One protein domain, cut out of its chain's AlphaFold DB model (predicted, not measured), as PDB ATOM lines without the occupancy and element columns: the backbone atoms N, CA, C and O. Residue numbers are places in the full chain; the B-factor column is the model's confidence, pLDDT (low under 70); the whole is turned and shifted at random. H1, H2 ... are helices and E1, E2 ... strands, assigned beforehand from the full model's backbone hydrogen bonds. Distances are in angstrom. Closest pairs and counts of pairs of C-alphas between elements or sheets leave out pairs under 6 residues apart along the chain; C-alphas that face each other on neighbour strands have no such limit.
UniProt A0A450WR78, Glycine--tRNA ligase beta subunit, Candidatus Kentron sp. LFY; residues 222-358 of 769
ATOM      1  N   ASP A 222      14.108  27.907  39.693       97.19
ATOM      2  CA  ASP A 222      14.815  28.375  40.885       97.19
ATOM      3  C   ASP A 222      16.160  27.665  41.020       97.19
ATOM      4  O   ASP A 222      17.185  28.306  41.260       97.19
ATOM      5  N   VAL A 223      16.192  26.361  40.725       98.00
ATOM      6  CA  VAL A 223      17.448  25.602  40.633       98.00
ATOM      7  C   VAL A 223      18.350  26.174  39.536       98.00
ATOM      8  O   VAL A 223      19.557  26.331  39.740       98.00
ATOM      9  N   ARG A 224      17.794  26.509  38.363       98.06
ATOM     10  CA  ARG A 224      18.576  27.109  37.271       98.06
ATOM     11  C   ARG A 224      19.066  28.511  37.628       98.06
ATOM     12  O   ARG A 224      20.213  28.824  37.314       98.06
ATOM     13  N   LYS A 225      18.239  29.322  38.293       98.25
ATOM     14  CA  LYS A 225      18.580  30.679  38.735       98.25
ATOM     15  C   LYS A 225      19.769  30.666  39.687       98.25
ATOM     16  O   LYS A 225      20.734  31.395  39.461       98.25
ATOM     17  N   GLU A 226      19.737  29.798  40.697       98.25
ATOM     18  CA  GLU A 226      20.840  29.694  41.654       98.25
ATOM     19  C   GLU A 226      22.106  29.147  40.991       98.25
ATOM     20  O   GLU A 226      23.185  29.706  41.166       98.25
ATOM     21  N   LYS A 227      21.973  28.148  40.108       98.19
ATOM     22  CA  LYS A 227      23.105  27.659  39.313       98.19
ATOM     23  C   LYS A 227      23.751  28.770  38.484       98.19
ATOM     24  O   LYS A 227      24.973  28.861  38.441       98.19
ATOM     25  N   ILE A 228      22.955  29.615  37.823       98.50
ATOM     26  CA  ILE A 228      23.478  30.764  37.072       98.50
ATOM     27  C   ILE A 228      24.174  31.742  38.016       98.50
ATOM     28  O   ILE A 228      25.274  32.183  37.700       98.50
ATOM     29  N   ARG A 229      23.587  32.050  39.176       98.31
ATOM     30  CA  ARG A 229      24.203  32.938  40.172       98.31
ATOM     31  C   ARG A 229      25.591  32.439  40.582       98.31
ATOM     32  O   ARG A 229      26.534  33.228  40.562       98.31
ATOM     33  N   THR A 230      25.729  31.149  40.894       97.81
ATOM     34  CA  THR A 230      27.026  30.531  41.208       97.81
ATOM     35  C   THR A 230      27.991  30.638  40.029       97.81
ATOM     36  O   THR A 230      29.080  31.176  40.182       97.81
ATOM     37  N   LEU A 231      27.560  30.243  38.825       98.00
ATOM     38  CA  LEU A 231      28.394  30.299  37.619       98.00
ATOM     39  C   LEU A 231      28.895  31.718  37.300       98.00
ATOM     40  O   LEU A 231      30.028  31.882  36.853       98.00
ATOM     41  N   VAL A 232      28.065  32.743  37.511       97.69
ATOM     42  CA  VAL A 232      28.458  34.145  37.314       97.69
ATOM     43  C   VAL A 232      29.499  34.569  38.350       97.69
ATOM     44  O   VAL A 232      30.485  35.200  37.981       97.69
ATOM     45  N   LYS A 233      29.323  34.207  39.627       94.38
ATOM     46  CA  LYS A 233      30.317  34.499  40.673       94.38
ATOM     47  C   LYS A 233      31.653  33.809  40.387       94.38
ATOM     48  O   LYS A 233      32.690  34.464  40.400       94.38
ATOM     49  N   ASP A 234      31.619  32.533  40.019       93.50
ATOM     50  CA  ASP A 234      32.820  31.764  39.681       93.50
ATOM     51  C   ASP A 234      33.545  32.360  38.465       93.50
ATOM     52  O   ASP A 234      34.766  32.515  38.462       93.50
ATOM     53  N   ALA A 235      32.795  32.769  37.435       94.62
ATOM     54  CA  ALA A 235      33.362  33.422  36.259       94.62
ATOM     55  C   ALA A 235      33.967  34.803  36.566       94.62
ATOM     56  O   ALA A 235      34.877  35.220  35.842       94.62
ATOM     57  N   ALA A 236      33.483  35.497  37.604       92.88
ATOM     58  CA  ALA A 236      34.076  36.733  38.105       92.88
ATOM     59  C   ALA A 236      35.400  36.443  38.819       92.88
ATOM     60  O   ALA A 236      36.421  37.015  38.446       92.88
ATOM     61  N   HIS A 237      35.423  35.468  39.731       87.69
ATOM     62  CA  HIS A 237      36.649  35.050  40.420       87.69
ATOM     63  C   HIS A 237      37.742  34.592  39.441       87.69
ATOM     64  O   HIS A 237      38.901  34.959  39.598       87.69
ATOM     65  N   ALA A 238      37.386  33.894  38.358       87.94
ATOM     66  CA  ALA A 238      38.334  33.495  37.310       87.94
ATOM     67  C   ALA A 238      38.964  34.684  36.536       87.94
ATOM     68  O   ALA A 238      39.920  34.520  35.767       87.94
ATOM     69  N   ILE A 239      38.428  35.905  36.662       89.75
ATOM     70  CA  ILE A 239      39.081  37.123  36.152       89.75
ATOM     71  C   ILE A 239      40.268  37.498  37.044       89.75
ATOM     72  O   ILE A 239      41.303  37.904  36.512       89.75
ATOM     73  N   ASP A 240      40.150  37.324  38.359       82.38
ATOM     74  CA  ASP A 240      41.218  37.625  39.319       82.38
ATOM     75  C   ASP A 240      42.419  36.697  39.157       82.38
ATOM     76  O   ASP A 240      43.562  37.157  39.191       82.38
ATOM     77  N   GLU A 241      42.168  35.415  38.886       76.94
ATOM     78  CA  GLU A 241      43.214  34.419  38.613       76.94
ATOM     79  C   GLU A 241      44.065  34.854  37.410       76.94
ATOM     80  O   GLU A 241      45.289  34.966  37.480       76.94
ATOM     81  N   ARG A 242      43.409  35.274  36.319       78.44
ATOM     82  CA  ARG A 242      44.092  35.813  35.127       78.44
ATOM     83  C   ARG A 242      44.825  37.131  35.377       78.44
ATOM     84  O   ARG A 242      45.706  37.484  34.594       78.44
ATOM     85  N   ARG A 243      44.473  37.865  36.435       75.94
ATOM     86  CA  ARG A 243      45.162  39.086  36.878       75.94
ATOM     87  C   ARG A 243      46.319  38.810  37.844       75.94
ATOM     88  O   ARG A 243      46.981  39.762  38.249       75.94
ATOM     89  N   GLY A 244      46.587  37.548  38.191       70.00
ATOM     90  CA  GLY A 244      47.668  37.169  39.101       70.00
ATOM     91  C   GLY A 244      47.345  37.403  40.579       70.00
ATOM     92  O   GLY A 244      48.257  37.601  41.377       70.00
ATOM     93  N   LEU A 245      46.060  37.400  40.952       63.19
ATOM     94  CA  LEU A 245      45.587  37.509  42.341       63.19
ATOM     95  C   LEU A 245      45.315  36.125  42.977       63.19
ATOM     96  O   LEU A 245      44.518  35.996  43.911       63.19
ATOM     97  N   ASP A 246      45.973  35.081  42.468       61.53
ATOM     98  CA  ASP A 246      45.847  33.703  42.947       61.53
ATOM     99  C   ASP A 246      46.361  33.521  44.384       61.53
ATOM    100  O   ASP A 246      47.342  34.136  44.798       61.53
ATOM    101  N   GLY A 247      45.686  32.662  45.158       64.50
ATOM    102  CA  GLY A 247      46.073  32.312  46.535       64.50
ATOM    103  C   GLY A 247      45.480  33.180  47.653       64.50
ATOM    104  O   GLY A 247      45.696  32.869  48.822       64.50
ATOM    105  N   ARG A 248      44.713  34.227  47.322       70.12
ATOM    106  CA  ARG A 248      43.936  35.007  48.305       70.12
ATOM    107  C   ARG A 248      42.749  34.224  48.863       70.12
ATOM    108  O   ARG A 248      42.152  33.420  48.142       70.12
ATOM    109  N   THR A 249      42.391  34.485  50.119       72.81
ATOM    110  CA  THR A 249      41.198  33.893  50.753       72.81
ATOM    111  C   THR A 249      39.909  34.397  50.089       72.81
ATOM    112  O   THR A 249      39.923  35.377  49.341       72.81
ATOM    113  N   ILE A 250      38.778  33.724  50.342       68.62
ATOM    114  CA  ILE A 250      37.467  34.136  49.805       68.62
ATOM    115  C   ILE A 250      37.150  35.578  50.232       68.62
ATOM    116  O   ILE A 250      36.860  36.407  49.374       68.62
ATOM    117  N   ASP A 251      37.329  35.902  51.514       66.25
ATOM    118  CA  ASP A 251      37.056  37.238  52.065       66.25
ATOM    119  C   ASP A 251      37.943  38.331  51.429       66.25
ATOM    120  O   ASP A 251      37.506  39.459  51.189       66.25
ATOM    121  N   GLU A 252      39.196  38.003  51.099       67.06
ATOM    122  CA  GLU A 252      40.128  38.914  50.420       67.06
ATOM    123  C   GLU A 252      39.772  39.138  48.942       67.06
ATOM    124  O   GLU A 252      39.951  40.248  48.426       67.06
ATOM    125  N   ARG A 253      39.278  38.100  48.252       66.94
ATOM    126  CA  ARG A 253      38.767  38.201  46.874       66.94
ATOM    127  C   ARG A 253      37.469  38.997  46.836       66.94
ATOM    128  O   ARG A 253      37.320  39.855  45.977       66.94
ATOM    129  N   GLU A 254      36.581  38.807  47.807       66.38
ATOM    130  CA  GLU A 254      35.387  39.643  47.926       66.38
ATOM    131  C   GLU A 254      35.766  41.103  48.221       66.38
ATOM    132  O   GLU A 254      35.216  42.013  47.617       66.38
ATOM    133  N   SER A 255      36.776  41.373  49.045       64.62
ATOM    134  CA  SER A 255      37.121  42.758  49.411       64.62
ATOM    135  C   SER A 255      37.874  43.555  48.329       64.62
ATOM    136  O   SER A 255      37.837  44.789  48.331       64.62
ATOM    137  N   ALA A 256      38.598  42.893  47.418       67.38
ATOM    138  CA  ALA A 256      39.494  43.566  46.463       67.38
ATOM    139  C   ALA A 256      39.482  43.004  45.027       67.38
ATOM    140  O   ALA A 256      40.138  43.574  44.153       67.38
ATOM    141  N   GLY A 257      38.790  41.892  44.784       80.88
ATOM    142  CA  GLY A 257      38.742  41.181  43.506       80.88
ATOM    143  C   GLY A 257      37.584  41.598  42.598       80.88
ATOM    144  O   GLY A 257      36.818  42.513  42.896       80.88
ATOM    145  N   ALA A 258      37.485  40.934  41.454       90.38
ATOM    146  CA  ALA A 258      36.445  41.112  40.460       90.38
ATOM    147  C   ALA A 258      35.115  40.536  40.960       90.38
ATOM    148  O   ALA A 258      34.967  39.336  41.187       90.38
ATOM    149  N   GLN A 259      34.107  41.396  41.043       92.75
ATOM    150  CA  GLN A 259      32.751  41.047  41.429       92.75
ATOM    151  C   GLN A 259      31.782  41.280  40.274       92.75
ATOM    152  O   GLN A 259      31.795  42.322  39.620       92.75
ATOM    153  N   ALA A 260      30.890  40.324  40.037       94.19
ATOM    154  CA  ALA A 260      29.795  40.521  39.100       94.19
ATOM    155  C   ALA A 260      28.684  41.374  39.725       94.19
ATOM    156  O   ALA A 260      28.213  41.091  40.827       94.19
ATOM    157  N   VAL A 261      28.198  42.366  38.985       94.31
ATOM    158  CA  VAL A 261      27.011  43.144  39.347       94.31
ATOM    159  C   VAL A 261      25.772  42.348  38.930       94.31
ATOM    160  O   VAL A 261      25.386  42.337  37.760       94.31
ATOM    161  N   ILE A 262      25.163  41.645  39.888       94.44
ATOM    162  CA  ILE A 262      24.019  40.748  39.658       94.44
ATOM    163  C   ILE A 262      22.745  41.393  40.206       94.44
ATOM    164  O   ILE A 262      22.484  41.316  41.406       94.44
ATOM    165  N   SER A 263      21.931  41.994  39.334       93.31
ATOM    166  CA  SER A 263      20.558  42.357  39.703       93.31
ATOM    167  C   SER A 263      19.626  41.154  39.562       93.31
ATOM    168  O   SER A 263      19.808  40.308  38.678       93.31
ATOM    169  N   ASP A 264      18.620  41.070  40.430       93.12
ATOM    170  CA  ASP A 264      17.672  39.957  40.418       93.12
ATOM    171  C   ASP A 264      16.802  39.954  39.156       93.12
ATOM    172  O   ASP A 264      16.459  38.873  38.673       93.12
ATOM    173  N   GLU A 265      16.505  41.123  38.578       91.75
ATOM    174  CA  GLU A 265      15.757  41.241  37.321       91.75
ATOM    175  C   GLU A 265      16.544  40.670  36.140       91.75
ATOM    176  O   GLU A 265      16.005  39.887  35.358       91.75
ATOM    177  N   LEU A 266      17.830  41.023  36.023       94.69
ATOM    178  CA  LEU A 266      18.688  40.508  34.958       94.69
ATOM    179  C   LEU A 266      18.910  39.006  35.126       94.69
ATOM    180  O   LEU A 266      18.858  38.262  34.150       94.69
ATOM    181  N   LEU A 267      19.142  38.554  36.361       97.06
ATOM    182  CA  LEU A 267      19.317  37.138  36.652       97.06
ATOM    183  C   LEU A 267      18.056  36.336  36.300       97.06
ATOM    184  O   LEU A 267      18.167  35.259  35.718       97.06
ATOM    185  N   GLU A 268      16.867  36.856  36.613       95.94
ATOM    186  CA  GLU A 268      15.585  36.254  36.232       95.94
ATOM    187  C   GLU A 268      15.431  36.168  34.706       95.94
ATOM    188  O   GLU A 268      15.117  35.103  34.171       95.94
ATOM    189  N   GLU A 269      15.716  37.260  33.990       95.88
ATOM    190  CA  GLU A 269      15.622  37.300  32.531       95.88
ATOM    191  C   GLU A 269      16.605  36.320  31.874       95.88
ATOM    192  O   GLU A 269      16.199  35.511  31.042       95.88
ATOM    193  N   VAL A 270      17.874  36.311  32.293       97.50
ATOM    194  CA  VAL A 270      18.892  35.370  31.794       97.50
ATOM    195  C   VAL A 270      18.512  33.919  32.094       97.50
ATOM    196  O   VAL A 270      18.646  33.053  31.229       97.50
ATOM    197  N   THR A 271      17.965  33.646  33.282       97.88
ATOM    198  CA  THR A 271      17.443  32.318  33.647       97.88
ATOM    199  C   THR A 271      16.333  31.863  32.706       97.88
ATOM    200  O   THR A 271      16.213  30.669  32.429       97.88
ATOM    201  N   ALA A 272      15.530  32.792  32.192       96.94
ATOM    202  CA  ALA A 272      14.458  32.510  31.251       96.94
ATOM    203  C   ALA A 272      14.917  32.407  29.786       96.94
ATOM    204  O   ALA A 272      14.110  32.003  28.952       96.94
ATOM    205  N   LEU A 273      16.180  32.734  29.470       96.50
ATOM    206  CA  LEU A 273      16.763  32.667  28.120       96.50
ATOM    207  C   LEU A 273      17.508  31.358  27.826       96.50
ATOM    208  O   LEU A 273      17.772  31.052  26.664       96.50
ATOM    209  N   VAL A 274      17.845  30.570  28.850       97.12
ATOM    210  CA  VAL A 274      18.676  29.367  28.699       97.12
ATOM    211  C   VAL A 274      18.049  28.136  29.350       97.12
ATOM    212  O   VAL A 274      17.272  28.229  30.293       97.12
ATOM    213  N   GLU A 275      18.401  26.958  28.844       97.19
ATOM    214  CA  GLU A 275      18.063  25.641  29.396       97.19
ATOM    215  C   GLU A 275      19.271  24.997  30.093       97.19
ATOM    216  O   GLU A 275      19.109  24.326  31.116       97.19
ATOM    217  N   TRP A 276      20.477  25.224  29.558       97.69
ATOM    218  CA  TRP A 276      21.749  24.713  30.062       97.69
ATOM    219  C   TRP A 276      22.771  25.850  30.191       97.69
ATOM    220  O   TRP A 276      23.460  26.178  29.223       97.69
ATOM    221  N   PRO A 277      22.858  26.498  31.364       97.62
ATOM    222  CA  PRO A 277      23.692  27.679  31.521       97.62
ATOM    223  C   PRO A 277      25.181  27.329  31.567       97.62
ATOM    224  O   PRO A 277      25.605  26.477  32.349       97.62
ATOM    225  N   VAL A 278      25.976  28.054  30.780       97.00
ATOM    226  CA  VAL A 278      27.442  28.059  30.840       97.00
ATOM    227  C   VAL A 278      27.918  29.508  30.897       97.00
ATOM    228  O   VAL A 278      27.659  30.276  29.966       97.00
ATOM    229  N   ALA A 279      28.598  29.883  31.982       97.19
ATOM    230  CA  ALA A 279      29.142  31.226  32.141       97.19
ATOM    231  C   ALA A 279      30.463  31.405  31.398       97.19
ATOM    232  O   ALA A 279      31.288  30.496  31.305       97.19
ATOM    233  N   MET A 280      30.661  32.613  30.884       95.00
ATOM    234  CA  MET A 280      31.868  33.009  30.182       95.00
ATOM    235  C   MET A 280      32.164  34.474  30.457       95.00
ATOM    236  O   MET A 280      31.293  35.326  30.305       95.00
ATOM    237  N   SER A 281      33.404  34.773  30.820       95.44
ATOM    238  CA  SER A 281      33.876  36.146  30.980       95.44
ATOM    239  C   SER A 281      34.536  36.656  29.699       95.44
ATOM    240  O   SER A 281      35.314  35.950  29.050       95.44
ATOM    241  N   GLY A 282      34.226  37.901  29.349       95.00
ATOM    242  CA  GLY A 282      34.817  38.646  28.241       95.00
ATOM    243  C   GLY A 282      35.349  40.003  28.698       95.00
ATOM    244  O   GLY A 282      35.147  40.421  29.842       95.00
ATOM    245  N   GLY A 283      36.058  40.683  27.802       94.81
ATOM    246  CA  GLY A 283      36.606  42.016  28.027       94.81
ATOM    247  C   GLY A 283      36.235  43.017  26.937       94.81
ATOM    248  O   GLY A 283      35.870  42.661  25.816       94.81
ATOM    249  N   PHE A 284      36.358  44.297  27.262       95.50
ATOM    250  CA  PHE A 284      36.261  45.390  26.300       95.50
ATOM    251  C   PHE A 284      37.388  46.405  26.514       95.50
ATOM    252  O   PHE A 284      38.174  46.314  27.451       95.50
ATOM    253  N   ASP A 285      37.504  47.359  25.594       95.75
ATOM    254  CA  ASP A 285      38.534  48.398  25.632       95.75
ATOM    255  C   ASP A 285      38.341  49.325  26.847       95.75
ATOM    256  O   ASP A 285      37.268  49.908  27.025       95.75
ATOM    257  N   GLY A 286      39.381  49.482  27.671       94.12
ATOM    258  CA  GLY A 286      39.333  50.244  28.922       94.12
ATOM    259  C   GLY A 286      38.931  51.712  28.763       94.12
ATOM    260  O   GLY A 286      38.428  52.296  29.718       94.12
ATOM    261  N   LYS A 287      39.051  52.292  27.561       95.19
ATOM    262  CA  LYS A 287      38.574  53.659  27.284       95.19
ATOM    263  C   LYS A 287      37.082  53.856  27.562       95.19
ATOM    264  O   LYS A 287      36.650  54.958  27.873       95.19
ATOM    265  N   PHE A 288      36.275  52.794  27.470       95.94
ATOM    266  CA  PHE A 288      34.841  52.895  27.743       95.94
ATOM    267  C   PHE A 288      34.542  53.138  29.226       95.94
ATOM    268  O   PHE A 288      33.444  53.576  29.541       95.94
ATOM    269  N   LEU A 289      35.509  52.946  30.129       94.62
ATOM    270  CA  LEU A 289      35.362  53.270  31.552       94.62
ATOM    271  C   LEU A 289      35.232  54.778  31.833       94.62
ATOM    272  O   LEU A 289      34.913  55.156  32.956       94.62
ATOM    273  N   GLU A 290      35.446  55.641  30.833       91.38
ATOM    274  CA  GLU A 290      35.129  57.074  30.912       91.38
ATOM    275  C   GLU A 290      33.616  57.354  30.916       91.38
ATOM    276  O   GLU A 290      33.177  58.424  31.362       91.38
ATOM    277  N   LEU A 291      32.813  56.402  30.421       94.44
ATOM    278  CA  LEU A 291      31.360  56.472  30.485       94.44
ATOM    279  C   LEU A 291      30.883  56.380  31.941       94.44
ATOM    280  O   LEU A 291      31.445  55.626  32.738       94.44
ATOM    281  N   PRO A 292      29.791  57.079  32.297       94.25
ATOM    282  CA  PRO A 292      29.160  56.901  33.597       94.25
ATOM    283  C   PRO A 292      28.796  55.431  33.853       94.25
ATOM    284  O   PRO A 292      28.302  54.737  32.962       94.25
ATOM    285  N   ALA A 293      28.979  54.959  35.089       92.06
ATOM    286  CA  ALA A 293      28.800  53.547  35.440       92.06
ATOM    287  C   ALA A 293      27.419  52.988  35.050       92.06
ATOM    288  O   ALA A 293      27.329  51.878  34.532       92.06
ATOM    289  N   ARG A 294      26.334  53.762  35.224       92.88
ATOM    290  CA  ARG A 294      24.988  53.310  34.824       92.88
ATOM    291  C   ARG A 294      24.791  53.251  33.308       92.88
ATOM    292  O   ARG A 294      23.998  52.432  32.865       92.88
ATOM    293  N   VAL A 295      25.527  54.044  32.521       94.25
ATOM    294  CA  VAL A 295      25.525  53.944  31.048       94.25
ATOM    295  C   VAL A 295      26.178  52.633  30.617       94.25
ATOM    296  O   VAL A 295      25.611  51.903  29.804       94.25
ATOM    297  N   LEU A 296      27.333  52.295  31.204       93.06
ATOM    298  CA  LEU A 296      28.014  51.018  30.963       93.06
ATOM    299  C   LEU A 296      27.114  49.834  31.313       93.06
ATOM    300  O   LEU A 296      26.902  48.949  30.483       93.06
ATOM    301  N   THR A 297      26.560  49.851  32.525       92.19
ATOM    302  CA  THR A 297      25.642  48.818  33.000       92.19
ATOM    303  C   THR A 297      24.419  48.717  32.094       92.19
ATOM    304  O   THR A 297      24.188  47.639  31.563       92.19
ATOM    305  N   GLY A 298      23.693  49.811  31.839       91.31
ATOM    306  CA  GLY A 298      22.495  49.806  30.988       91.31
ATOM    307  C   GLY A 298      22.762  49.280  29.576       91.31
ATOM    308  O   GLY A 298      22.029  48.428  29.081       91.31
ATOM    309  N   THR A 299      23.888  49.670  28.969       92.69
ATOM    310  CA  THR A 299      24.281  49.180  27.637       92.69
ATOM    311  C   THR A 299      24.524  47.665  27.632       92.69
ATOM    312  O   THR A 299      24.099  46.966  26.711       92.69
ATOM    313  N   MET A 300      25.206  47.133  28.653       93.38
ATOM    314  CA  MET A 300      25.518  45.701  28.756       93.38
ATOM    315  C   MET A 300      24.292  44.854  29.118       93.38
ATOM    316  O   MET A 300      24.050  43.812  28.501       93.38
ATOM    317  N   THR A 301      23.504  45.297  30.096       91.69
ATOM    318  CA  THR A 301      22.359  44.544  30.619       91.69
ATOM    319  C   THR A 301      21.151  44.644  29.689       91.69
ATOM    320  O   THR A 301      20.520  43.632  29.394       91.69
ATOM    321  N   GLY A 302      20.854  45.832  29.157       84.94
ATOM    322  CA  GLY A 302      19.705  46.081  28.289       84.94
ATOM    323  C   GLY A 302      19.829  45.384  26.938       84.94
ATOM    324  O   GLY A 302      18.949  44.612  26.552       84.94
ATOM    325  N   HIS A 303      20.943  45.607  26.234       81.88
ATOM    326  CA  HIS A 303      21.106  45.138  24.855       81.88
ATOM    327  C   HIS A 303      21.610  43.702  24.738       81.88
ATOM    328  O   HIS A 303      21.319  43.054  23.734       81.88
ATOM    329  N   GLN A 304      22.416  43.230  25.692       89.56
ATOM    330  CA  GLN A 304      23.141  41.959  25.561       89.56
ATOM    331  C   GLN A 304      22.919  40.987  26.721       89.56
ATOM    332  O   GLN A 304      23.346  39.841  26.627       89.56
ATOM    333  N   LYS A 305      22.219  41.407  27.782       95.00
ATOM    334  CA  LYS A 305      21.956  40.572  28.965       95.00
ATOM    335  C   LYS A 305      23.245  40.071  29.625       95.00
ATOM    336  O   LYS A 305      23.294  38.971  30.170       95.00
ATOM    337  N   TYR A 306      24.299  40.883  29.562       96.94
ATOM    338  CA  TYR A 306      25.569  40.594  30.216       96.94
ATOM    339  C   TYR A 306      25.574  41.151  31.635       96.94
ATOM    340  O   TYR A 306      25.048  42.235  31.876       96.94
ATOM    341  N   PHE A 307      26.223  40.440  32.551       97.69
ATOM    342  CA  PHE A 307      26.517  40.905  33.900       97.69
ATOM    343  C   PHE A 307      27.792  41.764  33.866       97.69
ATOM    344  O   PHE A 307      28.856  41.245  33.512       97.69
ATOM    345  N   PRO A 308      27.723  43.064  34.200       96.56
ATOM    346  CA  PRO A 308      28.912  43.898  34.349       96.56
ATOM    347  C   PRO A 308      29.807  43.382  35.474       96.56
ATOM    348  O   PRO A 308      29.318  42.784  36.432       96.56
ATOM    349  N   VAL A 309      31.105  43.658  35.390       95.62
ATOM    350  CA  VAL A 309      32.057  43.361  36.464       95.62
ATOM    351  C   VAL A 309      32.556  44.668  37.073       95.62
ATOM    352  O   VAL A 309      32.831  45.631  36.355       95.62
ATOM    353  N   ALA A 310      32.676  44.698  38.393       93.62
ATOM    354  CA  ALA A 310      33.273  45.770  39.173       93.62
ATOM    355  C   ALA A 310      34.410  45.215  40.044       93.62
ATOM    356  O   ALA A 310      34.526  44.004  40.204       93.62
ATOM    357  N   ASP A 311      35.263  46.081  40.582       90.12
ATOM    358  CA  ASP A 311      36.218  45.688  41.621       90.12
ATOM    359  C   ASP A 311      35.546  45.611  43.005       90.12
ATOM    360  O   ASP A 311      34.376  45.965  43.162       90.12
ATOM    361  N   GLY A 312      36.293  45.181  44.026       84.44
ATOM    362  CA  GLY A 312      35.798  45.078  45.407       84.44
ATOM    363  C   GLY A 312      35.360  46.407  46.044       84.44
ATOM    364  O   GLY A 312      34.780  46.404  47.123       84.44
ATOM    365  N   GLN A 313      35.602  47.547  45.385       85.81
ATOM    366  CA  GLN A 313      35.118  48.872  45.794       85.81
ATOM    367  C   GLN A 313      33.894  49.325  44.976       85.81
ATOM    368  O   GLN A 313      33.423  50.455  45.121       85.81
ATOM    369  N   GLY A 314      33.373  48.466  44.096       88.81
ATOM    370  CA  GLY A 314      32.236  48.755  43.229       88.81
ATOM    371  C   GLY A 314      32.580  49.602  42.001       88.81
ATOM    372  O   GLY A 314      31.672  50.064  41.304       88.81
ATOM    373  N   LYS A 315      33.866  49.820  41.689       91.06
ATOM    374  CA  LYS A 315      34.266  50.570  40.494       91.06
ATOM    375  C   LYS A 315      34.179  49.674  39.252       91.06
ATOM    376  O   LYS A 315      34.704  48.562  39.277       91.06
ATOM    377  N   PRO A 316      33.583  50.139  38.137       94.19
ATOM    378  CA  PRO A 316      33.472  49.339  36.920       94.19
ATOM    379  C   PRO A 316      34.826  48.852  36.389       94.19
ATOM    380  O   PRO A 316      35.789  49.616  36.288       94.19
ATOM    381  N   MET A 317      34.867  47.584  35.987       94.38
ATOM    382  CA  MET A 317      35.994  46.947  35.313       94.38
ATOM    383  C   MET A 317      35.700  46.774  33.816       94.38
ATOM    384  O   MET A 317      34.534  46.708  33.422       94.38
ATOM    385  N   PRO A 318      36.729  46.668  32.949       95.38
ATOM    386  CA  PRO A 318      36.548  46.505  31.506       95.38
ATOM    387  C   PRO A 318      36.191  45.055  31.136       95.38
ATOM    388  O   PRO A 318      36.739  44.466  30.201       95.38
ATOM    389  N   ASN A 319      35.305  44.451  31.925       96.12
ATOM    390  CA  ASN A 319      34.962  43.045  31.904       96.12
ATOM    391  C   ASN A 319      33.453  42.864  32.058       96.12
ATOM    392  O   ASN A 319      32.761  43.664  32.687       96.12
ATOM    393  N   PHE A 320      32.957  41.773  31.490       96.94
ATOM    394  CA  PHE A 320      31.569  41.353  31.613       96.94
ATOM    395  C   PHE A 320      31.491  39.830  31.647       96.94
ATOM    396  O   PHE A 320      32.424  39.136  31.231       96.94
ATOM    397  N   ILE A 321      30.359  39.313  32.108       97.88
ATOM    398  CA  ILE A 321      30.058  37.886  32.132       97.88
ATOM    399  C   ILE A 321      28.771  37.660  31.351       97.88
ATOM    400  O   ILE A 321      27.771  38.340  31.557       97.88
ATOM    401  N   THR A 322      28.801  36.702  30.436       97.19
ATOM    402  CA  THR A 322      27.644  36.271  29.652       97.19
ATOM    403  C   THR A 322      27.297  34.828  29.995       97.19
ATOM    404  O   THR A 322      28.179  34.031  30.328       97.19
ATOM    405  N   ILE A 323      26.011  34.492  29.911       97.75
ATOM    406  CA  ILE A 323      25.533  33.118  30.030       97.75
ATOM    407  C   ILE A 323      25.149  32.630  28.648       97.75
ATOM    408  O   ILE A 323      24.265  33.168  27.988       97.75
ATOM    409  N   THR A 324      25.814  31.569  28.227       95.19
ATOM    410  CA  THR A 324      25.518  30.889  26.974       95.19
ATOM    411  C   THR A 324      24.651  29.669  27.258       95.19
ATOM    412  O   THR A 324      24.752  29.058  28.321       95.19
ATOM    413  N   ASN A 325      23.804  29.306  26.297       95.50
ATOM    414  CA  ASN A 325      22.994  28.089  26.366       95.50
ATOM    415  C   ASN A 325      23.728  26.866  25.782       95.50
ATOM    416  O   ASN A 325      23.108  25.853  25.486       95.50
ATOM    417  N   ILE A 326      25.029  26.980  25.484       92.81
ATOM    418  CA  ILE A 326      25.788  25.944  24.778       92.81
ATOM    419  C   ILE A 326      27.144  25.744  25.447       92.81
ATOM    420  O   ILE A 326      27.975  26.646  25.497       92.81
ATOM    421  N   GLU A 327      27.414  24.508  25.851       93.94
ATOM    422  CA  GLU A 327      28.748  24.010  26.174       93.94
ATOM    423  C   GLU A 327      29.570  23.873  24.875       93.94
ATOM    424  O   GLU A 327      29.534  22.856  24.177       93.94
ATOM    425  N   SER A 328      30.238  24.964  24.484       92.75
ATOM    426  CA  SER A 328      30.994  25.048  23.230       92.75
ATOM    427  C   SER A 328      32.281  24.225  23.274       92.75
ATOM    428  O   SER A 328      33.046  24.295  24.232       92.75
ATOM    429  N   ARG A 329      32.595  23.540  22.166       94.06
ATOM    430  CA  ARG A 329      33.900  22.881  21.959       94.06
ATOM    431  C   ARG A 329      35.053  23.876  21.775       94.06
ATOM    432  O   ARG A 329      36.208  23.494  21.905       94.06
ATOM    433  N   ASN A 330      34.750  25.134  21.440       94.19
ATOM    434  CA  ASN A 330      35.729  26.213  21.322       94.19
ATOM    435  C   ASN A 330      35.217  27.476  22.046       94.19
ATOM    436  O   ASN A 330      34.632  28.364  21.409       94.19
ATOM    437  N   PRO A 331      35.393  27.553  23.378       92.38
ATOM    438  CA  PRO A 331      34.929  28.682  24.186       92.38
ATOM    439  C   PRO A 331      35.524  30.031  23.754       92.38
ATOM    440  O   PRO A 331      34.828  31.042  23.762       92.38
ATOM    441  N   GLU A 332      36.769  30.056  23.274       93.12
ATOM    442  CA  GLU A 332      37.459  31.284  22.851       93.12
ATOM    443  C   GLU A 332      36.826  31.960  21.626       93.12
ATOM    444  O   GLU A 332      36.850  33.186  21.488       93.12
ATOM    445  N   VAL A 333      36.233  31.186  20.715       94.50
ATOM    446  CA  VAL A 333      35.471  31.751  19.588       94.50
ATOM    447  C   VAL A 333      34.196  32.425  20.087       94.50
ATOM    448  O   VAL A 333      33.875  33.524  19.635       94.50
ATOM    449  N   VAL A 334      33.505  31.807  21.047       93.81
ATOM    450  CA  VAL A 334      32.295  32.374  21.653       93.81
ATOM    451  C   VAL A 334      32.641  33.652  22.415       93.81
ATOM    452  O   VAL A 334      31.985  34.671  22.200       93.81
ATOM    453  N   ARG A 335      33.724  33.651  23.205       94.75
ATOM    454  CA  ARG A 335      34.210  34.831  23.935       94.75
ATOM    455  C   ARG A 335      34.458  36.000  22.988       94.75
ATOM    456  O   ARG A 335      33.809  37.034  23.113       94.75
ATOM    457  N   ARG A 336      35.306  35.807  21.969       95.12
ATOM    458  CA  ARG A 336      35.608  36.842  20.961       95.12
ATOM    459  C   ARG A 336      34.366  37.314  20.207       95.12
ATOM    460  O   ARG A 336      34.273  38.489  19.860       95.12
ATOM    461  N   GLY A 337      33.412  36.418  19.952       95.50
ATOM    462  CA  GLY A 337      32.121  36.763  19.362       95.50
ATOM    463  C   GLY A 337      31.348  37.767  20.219       95.50
ATOM    464  O   GLY A 337      30.961  38.818  19.715       95.50
ATOM    465  N   ASN A 338      31.196  37.486  21.516       95.56
ATOM    466  CA  ASN A 338      30.507  38.373  22.459       95.56
ATOM    467  C   ASN A 338      31.244  39.719  22.621       95.56
ATOM    468  O   ASN A 338      30.607  40.774  22.601       95.56
ATOM    469  N   GLU A 339      32.581  39.708  22.691       96.44
ATOM    470  CA  GLU A 339      33.412  40.926  22.750       96.44
ATOM    471  C   GLU A 339      33.252  41.799  21.495       96.44
ATOM    472  O   GLU A 339      33.164  43.028  21.575       96.44
ATOM    473  N   ARG A 340      33.150  41.173  20.316       95.75
ATOM    474  CA  ARG A 340      32.900  41.881  19.056       95.75
ATOM    475  C   ARG A 340      31.518  42.534  19.027       95.75
ATOM    476  O   ARG A 340      31.379  43.586  18.412       95.75
ATOM    477  N   VAL A 341      30.514  41.920  19.656       94.06
ATOM    478  CA  VAL A 341      29.127  42.414  19.652       94.06
ATOM    479  C   VAL A 341      28.925  43.574  20.630       94.06
ATOM    480  O   VAL A 341      28.212  44.520  20.297       94.06
ATOM    481  N   ILE A 342      29.570  43.561  21.801       94.31
ATOM    482  CA  ILE A 342      29.414  44.651  22.782       94.31
ATOM    483  C   ILE A 342      30.163  45.926  22.385       94.31
ATOM    484  O   ILE A 342      29.704  47.031  22.663       94.31
ATOM    485  N   ARG A 343      31.297  45.789  21.688       94.31
ATOM    486  CA  ARG A 343      32.139  46.919  21.279       94.31
ATOM    487  C   ARG A 343      31.395  48.024  20.510       94.31
ATOM    488  O   ARG A 343      31.557  49.175  20.910       94.31
ATOM    489  N   PRO A 344      30.614  47.747  19.444       94.56
ATOM    490  CA  PRO A 344      29.863  48.793  18.751       94.56
ATOM    491  C   PRO A 344      28.817  49.451  19.657       94.56
ATOM    492  O   PRO A 344      28.707  50.665  19.638       94.56
ATOM    493  N   ARG A 345      28.143  48.697  20.539       94.19
ATOM    494  CA  ARG A 345      27.152  49.262  21.474       94.19
ATOM    495  C   ARG A 345      27.771  50.259  22.453       94.19
ATOM    496  O   ARG A 345      27.218  51.327  22.683       94.19
ATOM    497  N   LEU A 346      28.943  49.932  22.997       95.31
ATOM    498  CA  LEU A 346      29.693  50.849  23.860       95.31
ATOM    499  C   LEU A 346      30.258  52.046  23.084       95.31
ATOM    500  O   LEU A 346      30.344  53.142  23.632       95.31
ATOM    501  N   ALA A 347      30.632  51.854  21.816       96.00
ATOM    502  CA  ALA A 347      31.067  52.944  20.946       96.00
ATOM    503  C   ALA A 347      29.930  53.929  20.645       96.00
ATOM    504  O   ALA A 347      30.162  55.133  20.731       96.00
ATOM    505  N   ASP A 348      28.722  53.433  20.375       94.50
ATOM    506  CA  ASP A 348      27.529  54.258  20.167       94.50
ATOM    507  C   ASP A 348      27.195  55.051  21.438       94.50
ATOM    508  O   ASP A 348      27.062  56.273  21.392       94.50
ATOM    509  N   ALA A 349      27.187  54.395  22.605       95.00
ATOM    510  CA  ALA A 349      26.983  55.071  23.887       95.00
ATOM    511  C   ALA A 349      28.048  56.155  24.148       95.00
ATOM    512  O   ALA A 349      27.719  57.279  24.530       95.00
ATOM    513  N   ALA A 350      29.329  55.861  23.902       96.12
ATOM    514  CA  ALA A 350      30.408  56.843  24.022       96.12
ATOM    515  C   ALA A 350      30.231  58.024  23.060       96.12
ATOM    516  O   ALA A 350      30.456  59.174  23.445       96.12
ATOM    517  N   PHE A 351      29.788  57.758  21.830       96.31
ATOM    518  CA  PHE A 351      29.495  58.790  20.846       96.31
ATOM    519  C   PHE A 351      28.348  59.697  21.306       96.31
ATOM    520  O   PHE A 351      28.523  60.915  21.317       96.31
ATOM    521  N   PHE A 352      27.220  59.131  21.750       96.12
ATOM    522  CA  PHE A 352      26.085  59.904  22.266       96.12
ATOM    523  C   PHE A 352      26.477  60.735  23.482       96.12
ATOM    524  O   PHE A 352      26.201  61.931  23.531       96.12
ATOM    525  N   PHE A 353      27.210  60.139  24.424       96.06
ATOM    526  CA  PHE A 353      27.680  60.835  25.614       96.06
ATOM    527  C   PHE A 353      28.559  62.045  25.269       96.06
ATOM    528  O   PHE A 353      28.335  63.145  25.779       96.06
ATOM    529  N   ALA A 354      29.526  61.863  24.366       95.19
ATOM    530  CA  ALA A 354      30.415  62.931  23.927       95.19
ATOM    531  C   ALA A 354      29.687  64.001  23.100       95.19
ATOM    532  O   ALA A 354      30.003  65.183  23.219       95.19
ATOM    533  N   ALA A 355      28.727  63.605  22.259       95.50
ATOM    534  CA  ALA A 355      27.909  64.526  21.479       95.50
ATOM    535  C   ALA A 355      27.027  65.389  22.387       95.50
ATOM    536  O   ALA A 355      26.969  66.606  22.204       95.50
ATOM    537  N   ASP A 356      26.395  64.783  23.393       96.25
ATOM    538  CA  ASP A 356      25.510  65.494  24.306       96.25
ATOM    539  C   ASP A 356      26.248  66.536  25.151       96.25
ATOM    540  O   ASP A 356      25.727  67.638  25.326       96.25
ATOM    541  N   LEU A 357      27.482  66.235  25.573       94.81
ATOM    542  CA  LEU A 357      28.346  67.141  26.338       94.81
ATOM    543  C   LEU A 357      28.832  68.376  25.565       94.81
ATOM    544  O   LEU A 357      29.355  69.301  26.182       94.81
ATOM    545  N   ARG A 358      28.661  68.438  24.235       94.94
ATOM    546  CA  ARG A 358      29.030  69.631  23.443       94.94
ATOM    547  C   ARG A 358      28.128  70.833  23.710       94.94
ATOM    548  O   ARG A 358      28.493  71.950  23.359       94.94
TER     549      ARG A 358
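AT A GLANCE: This is residues 222 to 358 of the 769 residues of the protein "Glycine--tRNA ligase beta subunit" of Candidatus Kentron sp. LFY (UniProt A0A450WR78). A small three-stranded sheet lies in the middle of three layers, helices on both faces of a sheet: H1 and H3 on one face, H5 and the long H6 on the other, with H2 off the sheet near H1. You find 137 residues printed, with six named helices and three named strands in the order H1 H2 H3 E1 H4 H5 E2 E3 H6. The sheet runs E1 E3 E2, all antiparallel; the class is mostly helix, and the whole is compact, with a radius of gyration of the C-alphas of 14.9 A and spans of 47 by 33 by 29 A.

HOW THE PARTS SIT: Start with H1, residues 222 to 242, on the sheet at a height of 6.7 A; its closest C-alphas to E1, residues 278 to 283, are Leu 231 and Ala 279, 5.6 A. H2, residues 250 to 256, is close to H1 but not clearly touching: the closest C-alphas, His 237 and Arg 253, are 7.5 A apart. H3, residues 264 to 273, touches H1 at residues 224 to 229 alone, about perpendicular at 76 degrees; closest are C-alphas 225 and 271, 5.5 A. H4, residues 286 to 290, only grazes the sheet. Look next at E2, residues 307 to 310, and E3, residues 316 to 324, an antiparallel hairpin with N 307 and O 321 within hydrogen-bond range at 2.8 A. E3 is antiparallel to E1 too, with N 280 and O 322 at 2.9 A. E1, H4, H5, residues 293 to 304, and E2 form a split strand-helix-strand unit, E3 between its strands, with a right-handed crossover. H5 and H6, residues 331 to 356, touch at a steep tilt of 51 degrees, opposite ways, C-alphas 299 and 345 closest at 6.8 A. Every O i to N i+4 pair is within range in H2, H3 and H5, against 14 of 17 in H1, 20 of 22 in H6 and 0 of 1 in H4, where 2 of 2 O i to N i+3 pairs are.

IN THESE COORDINATES: Find C-alpha 222 at (14.815, 28.375, 40.885); from there H1 runs 30.8 A. E3 covers 22.4 A and H6 38.0 A, to C-alpha 356 at (25.510, 65.494, 24.306).

THE WHOLE: The printed part has no cut, and no link is long. The farthest C-alphas, Val 223 and Arg 358, are 48.7 A apart. Look for pLDDT under 70 at residues 245 to 247 and 250 to 256.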